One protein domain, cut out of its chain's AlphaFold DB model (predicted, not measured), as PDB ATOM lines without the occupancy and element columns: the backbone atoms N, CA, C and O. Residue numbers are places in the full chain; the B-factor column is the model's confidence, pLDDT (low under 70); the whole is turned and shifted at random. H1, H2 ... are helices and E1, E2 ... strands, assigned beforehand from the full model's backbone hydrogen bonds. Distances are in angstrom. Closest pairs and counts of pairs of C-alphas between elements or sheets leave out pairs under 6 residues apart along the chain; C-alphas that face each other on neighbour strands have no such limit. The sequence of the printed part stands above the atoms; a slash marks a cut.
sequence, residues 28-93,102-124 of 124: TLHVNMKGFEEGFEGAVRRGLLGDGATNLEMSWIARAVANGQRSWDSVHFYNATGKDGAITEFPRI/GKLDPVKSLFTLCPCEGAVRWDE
ATOM      1  N   THR A  28     -45.495  26.225 -56.407       86.31
ATOM      2  CA  THR A  28     -44.285  26.160 -55.574       86.31
ATOM      3  C   THR A  28     -44.654  25.782 -54.140       86.31
ATOM      4  O   THR A  28     -45.382  26.517 -53.473       86.31
ATOM      5  N   LEU A  29     -44.140  24.650 -53.645       89.56
ATOM      6  CA  LEU A  29     -44.392  24.209 -52.272       89.56
ATOM      7  C   LEU A  29     -43.300  24.694 -51.325       89.56
ATOM      8  O   LEU A  29     -42.115  24.436 -51.535       89.56
ATOM      9  N   HIS A  30     -43.736  25.316 -50.233       88.94
ATOM     10  CA  HIS A  30     -42.897  25.663 -49.098       88.94
ATOM     11  C   HIS A  30     -43.363  24.888 -47.867       88.94
ATOM     12  O   HIS A  30     -44.513  25.002 -47.451       88.94
ATOM     13  N   VAL A  31     -42.461  24.110 -47.281       89.38
ATOM     14  CA  VAL A  31     -42.737  23.195 -46.177       89.38
ATOM     15  C   VAL A  31     -42.001  23.670 -44.932       89.38
ATOM     16  O   VAL A  31     -40.770  23.750 -44.909       89.38
ATOM     17  N   ASN A  32     -42.759  23.982 -43.884       88.94
ATOM     18  CA  ASN A  32     -42.195  24.358 -42.596       88.94
ATOM     19  C   ASN A  32     -41.749  23.110 -41.829       88.94
ATOM     20  O   ASN A  32     -42.569  22.261 -41.488       88.94
ATOM     21  N   MET A  33     -40.465  23.039 -41.499       89.44
ATOM     22  CA  MET A  33     -39.855  21.924 -40.771       89.44
ATOM     23  C   MET A  33     -39.783  22.155 -39.257       89.44
ATOM     24  O   MET A  33     -39.316  21.293 -38.510       89.44
ATOM     25  N   LYS A  34     -40.274  23.297 -38.760       85.56
ATOM     26  CA  LYS A  34     -40.283  23.584 -37.325       85.56
ATOM     27  C   LYS A  34     -41.171  22.604 -36.557       85.56
ATOM     28  O   LYS A  34     -42.354  22.481 -36.846       85.56
ATOM     29  N   GLY A  35     -40.610  22.009 -35.506       78.62
ATOM     30  CA  GLY A  35     -41.325  21.087 -34.616       78.62
ATOM     31  C   GLY A  35     -41.359  19.635 -35.103       78.62
ATOM     32  O   GLY A  35     -41.956  18.797 -34.435       78.62
ATOM     33  N   PHE A  36     -40.698  19.317 -36.221       82.31
ATOM     34  CA  PHE A  36     -40.558  17.950 -36.729       82.31
ATOM     35  C   PHE A  36     -39.216  17.346 -36.309       82.31
ATOM     36  O   PHE A  36     -38.288  17.249 -37.107       82.31
ATOM     37  N   GLU A  37     -39.106  16.947 -35.040       78.94
ATOM     38  CA  GLU A  37     -37.873  16.369 -34.471       78.94
ATOM     39  C   GLU A  37     -37.461  15.047 -35.142       78.94
ATOM     40  O   GLU A  37     -36.280  14.759 -35.291       78.94
ATOM     41  N   GLU A  38     -38.441  14.277 -35.612       84.06
ATOM     42  CA  GLU A  38     -38.266  13.040 -36.391       84.06
ATOM     43  C   GLU A  38     -38.011  13.281 -37.894       84.06
ATOM     44  O   GLU A  38     -37.881  12.334 -38.671       84.06
ATOM     45  N   GLY A  39     -37.946  14.548 -38.313       90.12
ATOM     46  CA  GLY A  39     -37.726  14.949 -39.698       90.12
ATOM     47  C   GLY A  39     -38.915  14.695 -40.628       90.12
ATOM     48  O   GLY A  39     -40.006  14.294 -40.218       90.12
ATOM     49  N   PHE A  40     -38.694  14.954 -41.921       93.56
ATOM     50  CA  PHE A  40     -39.718  14.801 -42.959       93.56
ATOM     51  C   PHE A  40     -40.174  13.343 -43.098       93.56
ATOM     52  O   PHE A  40     -41.368  13.068 -43.128       93.56
ATOM     53  N   GLU A  41     -39.233  12.395 -43.123       95.12
ATOM     54  CA  GLU A  41     -39.544  10.971 -43.283       95.12
ATOM     55  C   GLU A  41     -40.387  10.409 -42.131       95.12
ATOM     56  O   GLU A  41     -41.313   9.634 -42.372       95.12
ATOM     57  N   GLY A  42     -40.110  10.819 -40.887       94.69
ATOM     58  CA  GLY A  42     -40.938  10.459 -39.733       94.69
ATOM     59  C   GLY A  42     -42.373  10.958 -39.901       94.69
ATOM     60  O   GLY A  42     -43.320  10.168 -39.823       94.69
ATOM     61  N   ALA A  43     -42.524  12.233 -40.272       94.38
ATOM     62  CA  ALA A  43     -43.828  12.851 -40.483       94.38
ATOM     63  C   ALA A  43     -44.622  12.164 -41.606       94.38
ATOM     64  O   ALA A  43     -45.818  11.915 -41.449       94.38
ATOM     65  N   VAL A  44     -43.953  11.786 -42.703       95.94
ATOM     66  CA  VAL A  44     -44.546  10.988 -43.788       95.94
ATOM     67  C   VAL A  44     -45.083   9.666 -43.250       95.94
ATOM     68  O   VAL A  44     -46.239   9.335 -43.503       95.94
ATOM     69  N   ARG A  45     -44.282   8.913 -42.481       95.75
ATOM     70  CA  ARG A  45     -44.702   7.608 -41.937       95.75
ATOM     71  C   ARG A  45     -45.918   7.740 -41.031       95.75
ATOM     72  O   ARG A  45     -46.841   6.940 -41.153       95.75
ATOM     73  N   ARG A  46     -45.963   8.764 -40.174       94.69
ATOM     74  CA  ARG A  46     -47.142   9.042 -39.337       94.69
ATOM     75  C   ARG A  46     -48.359   9.435 -40.175       94.69
ATOM     76  O   ARG A  46     -49.456   8.936 -39.934       94.69
ATOM     77  N   GLY A  47     -48.167  10.253 -41.207       93.75
ATOM     78  CA  GLY A  47     -49.241  10.673 -42.107       93.75
ATOM     79  C   GLY A  47     -49.865   9.519 -42.885       93.75
ATOM     80  O   GLY A  47     -51.084   9.467 -43.033       93.75
ATOM     81  N   LEU A  48     -49.056   8.540 -43.302       94.25
ATOM     82  CA  LEU A  48     -49.544   7.304 -43.931       94.25
ATOM     83  C   LEU A  48     -50.416   6.461 -42.986       94.25
ATOM     84  O   LEU A  48     -51.261   5.701 -43.453       94.25
ATOM     85  N   LEU A  49     -50.255   6.618 -41.668       94.75
ATOM     86  CA  LEU A  49     -51.111   6.008 -40.645       94.75
ATOM     87  C   LEU A  49     -52.343   6.868 -40.302       94.75
ATOM     88  O   LEU A  49     -53.130   6.495 -39.435       94.75
ATOM     89  N   GLY A  50     -52.530   8.006 -40.979       89.94
ATOM     90  CA  GLY A  50     -53.646   8.927 -40.762       89.94
ATOM     91  C   GLY A  50     -53.494   9.838 -39.542       89.94
ATOM     92  O   GLY A  50     -54.476  10.456 -39.129       89.94
ATOM     93  N   ASP A  51     -52.298   9.928 -38.962       89.88
ATOM     94  CA  ASP A  51     -52.018  10.828 -37.845       89.88
ATOM     95  C   ASP A  51     -51.817  12.264 -38.336       89.88
ATOM     96  O   ASP A  51     -51.137  12.451 -39.336       89.88
ATOM     97  N   GLY A  52     -52.355  13.247 -37.602       87.31
ATOM     98  CA  GLY A  52     -52.095  14.688 -37.736       87.31
ATOM     99  C   GLY A  52     -52.397  15.337 -39.099       87.31
ATOM    100  O   GLY A  52     -52.109  14.800 -40.161       87.31
ATOM    101  N   ALA A  53     -52.910  16.572 -39.100       87.00
ATOM    102  CA  ALA A  53     -53.113  17.308 -40.355       87.00
ATOM    103  C   ALA A  53     -51.791  17.499 -41.120       87.00
ATOM    104  O   ALA A  53     -51.688  17.133 -42.285       87.00
ATOM    105  N   THR A  54     -50.752  17.976 -40.435       88.06
ATOM    106  CA  THR A  54     -49.465  18.257 -41.079       88.06
ATOM    107  C   THR A  54     -48.722  16.991 -41.496       88.06
ATOM    108  O   THR A  54     -48.170  16.938 -42.586       88.06
ATOM    109  N   ASN A  55     -48.738  15.936 -40.680       92.44
ATOM    110  CA  ASN A  55     -48.150  14.644 -41.049       92.44
ATOM    111  C   ASN A  55     -48.831  14.076 -42.311       92.44
ATOM    112  O   ASN A  55     -48.155  13.610 -43.230       92.44
ATOM    113  N   LEU A  56     -50.163  14.180 -42.401       92.62
ATOM    114  CA  LEU A  56     -50.918  13.796 -43.592       92.62
ATOM    115  C   LEU A  56     -50.485  14.597 -44.832       92.62
ATOM    116  O   LEU A  56     -50.256  13.995 -45.880       92.62
ATOM    117  N   GLU A  57     -50.287  15.912 -44.713       92.56
ATOM    118  CA  GLU A  57     -49.757  16.750 -45.802       92.56
ATOM    119  C   GLU A  57     -48.367  16.293 -46.261       92.56
ATOM    120  O   GLU A  57     -48.131  16.153 -47.462       92.56
ATOM    121  N   MET A  58     -47.466  15.964 -45.328       94.88
ATOM    122  CA  MET A  58     -46.146  15.414 -45.668       94.88
ATOM    123  C   MET A  58     -46.279  14.091 -46.432       94.88
ATOM    124  O   MET A  58     -45.593  13.877 -47.434       94.88
ATOM    125  N   SER A  59     -47.206  13.220 -46.018       95.75
ATOM    126  CA  SER A  59     -47.468  11.964 -46.731       95.75
ATOM    127  C   SER A  59     -48.004  12.186 -48.148       95.75
ATOM    128  O   SER A  59     -47.649  11.439 -49.059       95.75
ATOM    129  N   TRP A  60     -48.800  13.235 -48.379       95.81
ATOM    130  CA  TRP A  60     -49.234  13.615 -49.723       95.81
ATOM    131  C   TRP A  60     -48.077  14.098 -50.587       95.81
ATOM    132  O   TRP A  60     -48.024  13.739 -51.759       95.81
ATOM    133  N   ILE A  61     -47.122  14.842 -50.023       95.88
ATOM    134  CA  ILE A  61     -45.917  15.250 -50.755       95.88
ATOM    135  C   ILE A  61     -45.124  14.011 -51.182       95.88
ATOM    136  O   ILE A  61     -44.797  13.881 -52.359       95.88
ATOM    137  N   ALA A  62     -44.887  13.066 -50.266       96.75
ATOM    138  CA  ALA A  62     -44.201  11.812 -50.584       96.75
ATOM    139  C   ALA A  62     -44.930  11.015 -51.679       96.75
ATOM    140  O   ALA A  62     -44.311  10.571 -52.642       96.75
ATOM    141  N   ARG A  63     -46.260  10.888 -51.577       96.44
ATOM    142  CA  ARG A  63     -47.100  10.227 -52.591       96.44
ATOM    143  C   ARG A  63     -47.002  10.917 -53.954       96.44
ATOM    144  O   ARG A  63     -46.837  10.229 -54.956       96.44
ATOM    145  N   ALA A  64     -47.070  12.247 -54.002       95.38
ATOM    146  CA  ALA A  64     -46.979  13.011 -55.244       95.38
ATOM    147  C   ALA A  64     -45.607  12.863 -55.917       95.38
ATOM    148  O   ALA A  64     -45.537  12.684 -57.133       95.38
ATOM    149  N   VAL A  65     -44.528  12.897 -55.133       95.62
ATOM    150  CA  VAL A  65     -43.160  12.758 -55.649       95.62
ATOM    151  C   VAL A  65     -42.890  11.331 -56.125       95.62
ATOM    152  O   VAL A  65     -42.497  11.137 -57.273       95.62
ATOM    153  N   ALA A  66     -43.211  10.326 -55.308       96.56
ATOM    154  CA  ALA A  66     -43.010   8.917 -55.651       96.56
ATOM    155  C   ALA A  66     -43.778   8.477 -56.912       96.56
ATOM    156  O   ALA A  66     -43.356   7.551 -57.601       96.56
ATOM    157  N   ASN A  67     -44.897   9.140 -57.223       94.56
ATOM    158  CA  ASN A  67     -45.711   8.869 -58.411       94.56
ATOM    159  C   ASN A  67     -45.428   9.826 -59.586       94.56
ATOM    160  O   ASN A  67     -46.167   9.818 -60.568       94.56
ATOM    161  N   GLY A  68     -44.396  10.671 -59.503       92.19
ATOM    162  CA  GLY A  68     -44.007  11.581 -60.586       92.19
ATOM    163  C   GLY A  68     -44.984  12.736 -60.847       92.19
ATOM    164  O   GLY A  68     -44.865  13.422 -61.858       92.19
ATOM    165  N   GLN A  69     -45.936  12.980 -59.942       91.88
ATOM    166  CA  GLN A  69     -46.867  14.116 -60.016       91.88
ATOM    167  C   GLN A  69     -46.144  15.439 -59.714       91.88
ATOM    168  O   GLN A  69     -46.601  16.513 -60.102       91.88
ATOM    169  N   ARG A  70     -45.002  15.359 -59.022       92.38
ATOM    170  CA  ARG A  70     -44.138  16.480 -58.656       92.38
ATOM    171  C   ARG A  70     -42.677  16.024 -58.570       92.38
ATOM    172  O   ARG A  70     -42.411  14.902 -58.166       92.38
ATOM    173  N   SER A  71     -41.727  16.906 -58.886       94.12
ATOM    174  CA  SER A  71     -40.298  16.661 -58.626       94.12
ATOM    175  C   SER A  71     -39.921  17.004 -57.181       94.12
ATOM    176  O   SER A  71     -40.335  18.053 -56.675       94.12
ATOM    177  N   TRP A  72     -39.078  16.188 -56.540       95.00
ATOM    178  CA  TRP A  72     -38.507  16.489 -55.221       95.00
ATOM    179  C   TRP A  72     -37.779  17.842 -55.185       95.00
ATOM    180  O   TRP A  72     -37.804  18.559 -54.181       95.00
ATOM    181  N   ASP A  73     -37.163  18.247 -56.295       93.81
ATOM    182  CA  ASP A  73     -36.455  19.529 -56.423       93.81
ATOM    183  C   ASP A  73     -37.373  20.753 -56.397       93.81
ATOM    184  O   ASP A  73     -36.911  21.852 -56.105       93.81
ATOM    185  N   SER A  74     -38.682  20.566 -56.588       92.75
ATOM    186  CA  SER A  74     -39.679  21.639 -56.465       92.75
ATOM    187  C   SER A  74     -40.182  21.881 -55.033       92.75
ATOM    188  O   SER A  74     -40.998  22.777 -54.813       92.75
ATOM    189  N   VAL A  75     -39.753  21.065 -54.062       93.06
ATOM    190  CA  VAL A  75     -40.165  21.186 -52.655       93.06
ATOM    191  C   VAL A  75     -39.118  21.985 -51.886       93.06
ATOM    192  O   VAL A  75     -37.957  21.581 -51.793       93.06
ATOM    193  N   HIS A  76     -39.524  23.115 -51.313       91.31
ATOM    194  CA  HIS A  76     -38.641  24.001 -50.560       91.31
ATOM    195  C   HIS A  76     -38.902  23.885 -49.062       91.31
ATOM    196  O   HIS A  76     -40.024  24.079 -48.605       91.31
ATOM    197  N   PHE A  77     -37.858  23.626 -48.282       91.06
ATOM    198  CA  PHE A  77     -37.963  23.492 -46.830       91.06
ATOM    199  C   PHE A  77     -37.527  24.779 -46.132       91.06
ATOM    200  O   PHE A  77     -36.563  25.430 -46.540       91.06
ATOM    201  N   TYR A  78     -38.212  25.140 -45.052       89.62
ATOM    202  CA  TYR A  78     -37.858  26.302 -44.242       89.62
ATOM    203  C   TYR A  78     -38.156  26.089 -42.757       89.62
ATOM    204  O   TYR A  78     -38.929  25.211 -42.385       89.62
ATOM    205  N   ASN A  79     -37.561  26.917 -41.900       86.06
ATOM    206  CA  ASN A  79     -37.886  27.006 -40.477       86.06
ATOM    207  C   ASN A  79     -38.492  28.376 -40.163       86.06
ATOM    208  O   ASN A  79     -37.882  29.409 -40.442       86.06
ATOM    209  N   ALA A  80     -39.670  28.395 -39.538       81.12
ATOM    210  CA  ALA A  80     -40.265  29.630 -39.024       81.12
ATOM    211  C   ALA A  80     -39.676  30.011 -37.647       81.12
ATOM    212  O   ALA A  80     -39.976  29.382 -36.631       81.12
ATOM    213  N   THR A  81     -38.861  31.052 -37.554       71.94
ATOM    214  CA  THR A  81     -38.251  31.515 -36.300       71.94
ATOM    215  C   THR A  81     -39.072  32.630 -35.630       71.94
ATOM    216  O   THR A  81     -39.595  33.536 -36.272       71.94
ATOM    217  N   GLY A  82     -39.190  32.560 -34.296       57.56
ATOM    218  CA  GLY A  82     -39.744  33.642 -33.465       57.56
ATOM    219  C   GLY A  82     -41.260  33.891 -33.554       57.56
ATOM    220  O   GLY A  82     -41.995  33.157 -34.213       57.56
ATOM    221  N   LYS A  83     -41.723  34.924 -32.826       57.84
ATOM    222  CA  LYS A  83     -43.112  35.437 -32.849       57.84
ATOM    223  C   LYS A  83     -43.408  36.295 -34.087       57.84
ATOM    224  O   LYS A  83     -44.571  36.526 -34.392       57.84
ATOM    225  N   ASP A  84     -42.366  36.698 -34.810       62.91
ATOM    226  CA  ASP A  84     -42.443  37.695 -35.883       62.91
ATOM    227  C   ASP A  84     -42.573  37.046 -37.274       62.91
ATOM    228  O   ASP A  84     -42.588  37.734 -38.293       62.91
ATOM    229  N   GLY A  85     -42.645  35.709 -37.332       62.34
ATOM    230  CA  GLY A  85     -42.797  34.958 -38.579       62.34
ATOM    231  C   GLY A  85     -41.567  35.001 -39.488       62.34
ATOM    232  O   GLY A  85     -41.692  34.768 -40.689       62.34
ATOM    233  N   ALA A  86     -40.384  35.302 -38.942       74.69
ATOM    234  CA  ALA A  86     -39.147  35.276 -39.707       74.69
ATOM    235  C   ALA A  86     -38.901  33.858 -40.253       74.69
ATOM    236  O   ALA A  86     -39.138  32.860 -39.577       74.69
ATOM    237  N   ILE A  87     -38.456  33.760 -41.502       80.12
ATOM    238  CA  ILE A  87     -38.239  32.487 -42.195       80.12
ATOM    239  C   ILE A  87     -36.745  32.341 -42.439       80.12
ATOM    240  O   ILE A  87     -36.134  33.214 -43.053       80.12
ATOM    241  N   THR A  88     -36.167  31.241 -41.971       81.56
ATOM    242  CA  THR A  88     -34.797  30.842 -42.304       81.56
ATOM    243  C   THR A  88     -34.837  29.643 -43.233       81.56
ATOM    244  O   THR A  88     -35.655  28.740 -43.027       81.56
ATOM    245  N   GLU A  89     -33.950  29.609 -44.224       79.31
ATOM    246  CA  GLU A  89     -33.789  28.432 -45.075       79.31
ATOM    247  C   GLU A  89     -33.487  27.195 -44.224       79.31
ATOM    248  O   GLU A  89     -32.724  27.250 -43.255       79.31
ATOM    249  N   PHE A  90     -34.137  26.084 -44.563       84.69
ATOM    250  CA  PHE A  90     -33.821  24.786 -43.990       84.69
ATOM    251  C   PHE A  90     -32.822  24.082 -44.914       84.69
ATOM    252  O   PHE A  90     -32.953  24.205 -46.136       84.69
ATOM    253  N   PRO A  91     -31.837  23.340 -44.377       87.00
ATOM    254  CA  PRO A  91     -30.919  22.564 -45.203       87.00
ATOM    255  C   PRO A  91     -31.668  21.676 -46.201       87.00
ATOM    256  O   PRO A  91     -32.690  21.077 -45.865       87.00
ATOM    257  N   ARG A  92     -31.154  21.561 -47.429       90.44
ATOM    258  CA  ARG A  92     -31.737  20.658 -48.425       90.44
ATOM    259  C   ARG A  92     -31.766  19.233 -47.866       90.44
ATOM    260  O   ARG A  92     -30.731  18.699 -47.478       90.44
ATOM    261  N   ILE A  93     -32.950  18.628 -47.857       91.19
ATOM    262  CA  ILE A  93     -33.136  17.229 -47.477       91.19
ATOM    263  C   ILE A  93     -32.874  16.373 -48.730       91.19
ATOM    264  O   ILE A  93     -33.459  16.669 -49.780       91.19
ATOM    265  N   GLY A 102     -43.529   1.615 -48.369       92.62
ATOM    266  CA  GLY A 102     -44.590   0.720 -48.827       92.62
ATOM    267  C   GLY A 102     -45.304   1.257 -50.070       92.62
ATOM    268  O   GLY A 102     -44.745   2.033 -50.841       92.62
ATOM    269  N   LYS A 103     -46.546   0.814 -50.299       92.94
ATOM    270  CA  LYS A 103     -47.326   1.260 -51.460       92.94
ATOM    271  C   LYS A 103     -47.810   2.697 -51.248       92.94
ATOM    272  O   LYS A 103     -48.626   2.951 -50.366       92.94
ATOM    273  N   LEU A 104     -47.351   3.609 -52.100       94.94
ATOM    274  CA  LEU A 104     -47.776   5.006 -52.121       94.94
ATOM    275  C   LEU A 104     -48.739   5.232 -53.288       94.94
ATOM    276  O   LEU A 104     -48.305   5.378 -54.426       94.94
ATOM    277  N   ASP A 105     -50.045   5.260 -53.021       92.69
ATOM    278  CA  ASP A 105     -51.027   5.608 -54.057       92.69
ATOM    279  C   ASP A 105     -50.871   7.084 -54.471       92.69
ATOM    280  O   ASP A 105     -50.597   7.918 -53.605       92.69
ATOM    281  N   PRO A 106     -51.086   7.458 -55.743       92.31
ATOM    282  CA  PRO A 106     -50.996   8.853 -56.178       92.31
ATOM    283  C   PRO A 106     -51.991   9.741 -55.425       92.31
ATOM    284  O   PRO A 106     -53.062   9.283 -55.009       92.31
ATOM    285  N   VAL A 107     -51.650  11.015 -55.226       90.88
ATOM    286  CA  VAL A 107     -52.572  11.992 -54.629       90.88
ATOM    287  C   VAL A 107     -53.720  12.298 -55.581       90.88
ATOM    288  O   VAL A 107     -53.564  12.247 -56.804       90.88
ATOM    289  N   LYS A 108     -54.879  12.649 -55.020       82.81
ATOM    290  CA  LYS A 108     -56.085  13.013 -55.775       82.81
ATOM    291  C   LYS A 108     -55.969  14.426 -56.361       82.81
ATOM    292  O   LYS A 108     -56.684  15.341 -55.964       82.81
ATOM    293  N   SER A 109     -55.058  14.608 -57.311       64.69
ATOM    294  CA  SER A 109     -54.944  15.829 -58.105       64.69
ATOM    295  C   SER A 109     -55.626  15.624 -59.458       64.69
ATOM    296  O   SER A 109     -55.282  14.716 -60.216       64.69
ATOM    297  N   LEU A 110     -56.590  16.490 -59.788       55.78
ATOM    298  CA  LEU A 110     -57.239  16.513 -61.108       55.78
ATOM    299  C   LEU A 110     -56.237  16.778 -62.247       55.78
ATOM    300  O   LEU A 110     -56.534  16.483 -63.394       55.78
ATOM    301  N   PHE A 111     -55.039  17.285 -61.942       51.03
ATOM    302  CA  PHE A 111     -53.987  17.543 -62.929       51.03
ATOM    303  C   PHE A 111     -53.190  16.291 -63.323       51.03
ATOM    304  O   PHE A 111     -52.356  16.343 -64.220       51.03
ATOM    305  N   THR A 112     -53.435  15.161 -62.656       43.91
ATOM    306  CA  THR A 112     -52.773  13.867 -62.915       43.91
ATOM    307  C   THR A 112     -53.744  12.753 -63.299       43.91
ATOM    308  O   THR A 112     -53.316  11.658 -63.661       43.91
ATOM    309  N   LEU A 113     -55.046  13.044 -63.324       39.94
ATOM    310  CA  LEU A 113     -56.053  12.197 -63.953       39.94
ATOM    311  C   LEU A 113     -56.068  12.461 -65.464       39.94
ATOM    312  O   LEU A 113     -56.947  13.150 -65.944       39.94
ATOM    313  N   CYS A 114     -55.106  11.885 -66.195       36.16
ATOM    314  CA  CYS A 114     -55.019  11.895 -67.665       36.16
ATOM    315  C   CYS A 114     -54.901  13.298 -68.331       36.16
ATOM    316  O   CYS A 114     -55.607  14.235 -67.982       36.16
ATOM    317  N   PRO A 115     -54.098  13.475 -69.397       40.66
ATOM    318  CA  PRO A 115     -54.161  14.678 -70.246       40.66
ATOM    319  C   PRO A 115     -55.495  14.849 -71.004       40.66
ATOM    320  O   PRO A 115     -55.621  15.728 -71.856       40.66
ATOM    321  N   CYS A 116     -56.479  13.992 -70.738       37.19
ATOM    322  CA  CYS A 116     -57.729  13.880 -71.459       37.19
ATOM    323  C   CYS A 116     -58.860  14.021 -70.439       37.19
ATOM    324  O   CYS A 116     -58.988  13.173 -69.564       37.19
ATOM    325  N   GLU A 117     -59.681  15.055 -70.616       37.09
ATOM    326  CA  GLU A 117     -60.913  15.361 -69.873       37.09
ATOM    327  C   GLU A 117     -60.750  16.170 -68.574       37.09
ATOM    328  O   GLU A 117     -60.639  15.655 -67.468       37.09
ATOM    329  N   GLY A 118     -60.893  17.493 -68.719       40.22
ATOM    330  CA  GLY A 118     -61.562  18.279 -67.681       40.22
ATOM    331  C   GLY A 118     -60.688  19.141 -66.778       40.22
ATOM    332  O   GLY A 118     -61.071  19.381 -65.635       40.22
ATOM    333  N   ALA A 119     -59.572  19.685 -67.274       38.47
ATOM    334  CA  ALA A 119     -58.976  20.867 -66.653       38.47
ATOM    335  C   ALA A 119     -59.960  22.048 -66.767       38.47
ATOM    336  O   ALA A 119     -59.913  22.832 -67.715       38.47
ATOM    337  N   VAL A 120     -60.896  22.149 -65.822       39.34
ATOM    338  CA  VAL A 120     -61.734  23.338 -65.673       39.34
ATOM    339  C   VAL A 120     -60.811  24.449 -65.184       39.34
ATOM    340  O   VAL A 120     -60.230  24.351 -64.097       39.34
ATOM    341  N   ARG A 121     -60.618  25.467 -66.028       34.31
ATOM    342  CA  ARG A 121     -60.013  26.730 -65.607       34.31
ATOM    343  C   ARG A 121     -60.909  27.330 -64.532       34.31
ATOM    344  O   ARG A 121     -62.116  27.426 -64.730       34.31
ATOM    345  N   TRP A 122     -60.314  27.698 -63.405       35.88
ATOM    346  CA  TRP A 122     -60.956  28.621 -62.482       35.88
ATOM    347  C   TRP A 122     -60.770  30.016 -63.064       35.88
ATOM    348  O   TRP A 122     -59.714  30.623 -62.895       35.88
ATOM    349  N   ASP A 123     -61.772  30.457 -63.815       38.69
ATOM    350  CA  ASP A 123     -61.994  31.869 -64.072       38.69
ATOM    351  C   ASP A 123     -62.995  32.351 -62.999       38.69
ATOM    352  O   ASP A 123     -64.034  31.711 -62.814       38.69
ATOM    353  N   GLU A 124     -62.635  33.464 -62.345       35.38
ATOM    354  CA  GLU A 124     -63.348  34.272 -61.320       35.38
ATOM    355  C   GLU A 124     -63.184  33.902 -59.833       35.38
ATOM    356  O   GLU A 124     -63.749  32.897 -59.348       35.38
TER     357      GLU A 124
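AT A GLANCE: This is residues 28 to 93 and 102 to 124 of the 124 residues of an uncharacterized protein of Streptomyces sp. DI166 (UniProt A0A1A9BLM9). Look first for a small, narrow sheet of three strands, and next to it a pair of helices, H1 and H2, packed on each other nearly at right angles; H2 grazes the sheet near its edge strand E1. The tight hairpin of E2 and E3 makes the end of the sheet farthest from the helices, and past H2 a long tail with no named element, residues 102 to 124, runs away from the helices and the sheet. The printed part has 89 residues, with the order E1, H1, H2, E2, E3 along the chain; the sheet is mixed, in the order E1, E2, E3, and the class is mixed, helices and strands, with under half of the residues in named elements. The whole is loose, with a radius of gyration of the C-alphas of 15.2 A and spans of 45 by 37 by 23 A.

HOW THE PARTS SIT: Begin at E2, residues 75 to 81, the inner strand. E1, residues 29 to 32, is a parallel neighbour of E2, with 35 degrees between their directions; look for N 31 and O 76 at 2.8 A, within hydrogen-bond range. E3, residues 86 to 89, is antiparallel to E2 at 137 degrees, and the two form a hairpin with N 81 and O 86 at 2.7 A. The pairing is staggered: E2 pairs with E1 over residues 75 to 78 and with E3 over 78 to 81. H2, residues 53 to 66, is on the sheet but only grazes it, with residues 54 to 65. H1, residues 39 to 48, is not on the sheet. H1 and H2 touch, about perpendicular at 85 degrees, and their closest C-alphas are those of Gly 47 and Leu 56, 3.8 A apart. E1, H1 H2, E2 form a strand-helix-strand unit, two parallel neighbour strands with helices between, and its crossover is right-handed. In H1 and H2 every O i to N i+4 pair is within hydrogen-bond range.

IN THESE COORDINATES: Find C-alpha 29 at (-44.392, 24.209, -52.272), where E1 begins its 9.9 A. H1 is 14.7 A long; H2 runs 20.2 A from C-alpha 53 at (-53.113, 17.308, -40.355). E2 is 19.4 A long, and E3, 10.2 A, ends at C-alpha 89, (-33.789, 28.432, -45.075).

THE WHOLE: The two C-alphas farthest apart, those of Lys 83 and Cys 116, are 46.6 A apart. Residues 94 to 101 are not printed, and C-alphas 93 and 102 stand 20.1 A apart across this cut. No link between named elements is long. The mean pLDDT of the printed part is 80.1; look for values under 70 at residues 82 to 85 and 109 to 124.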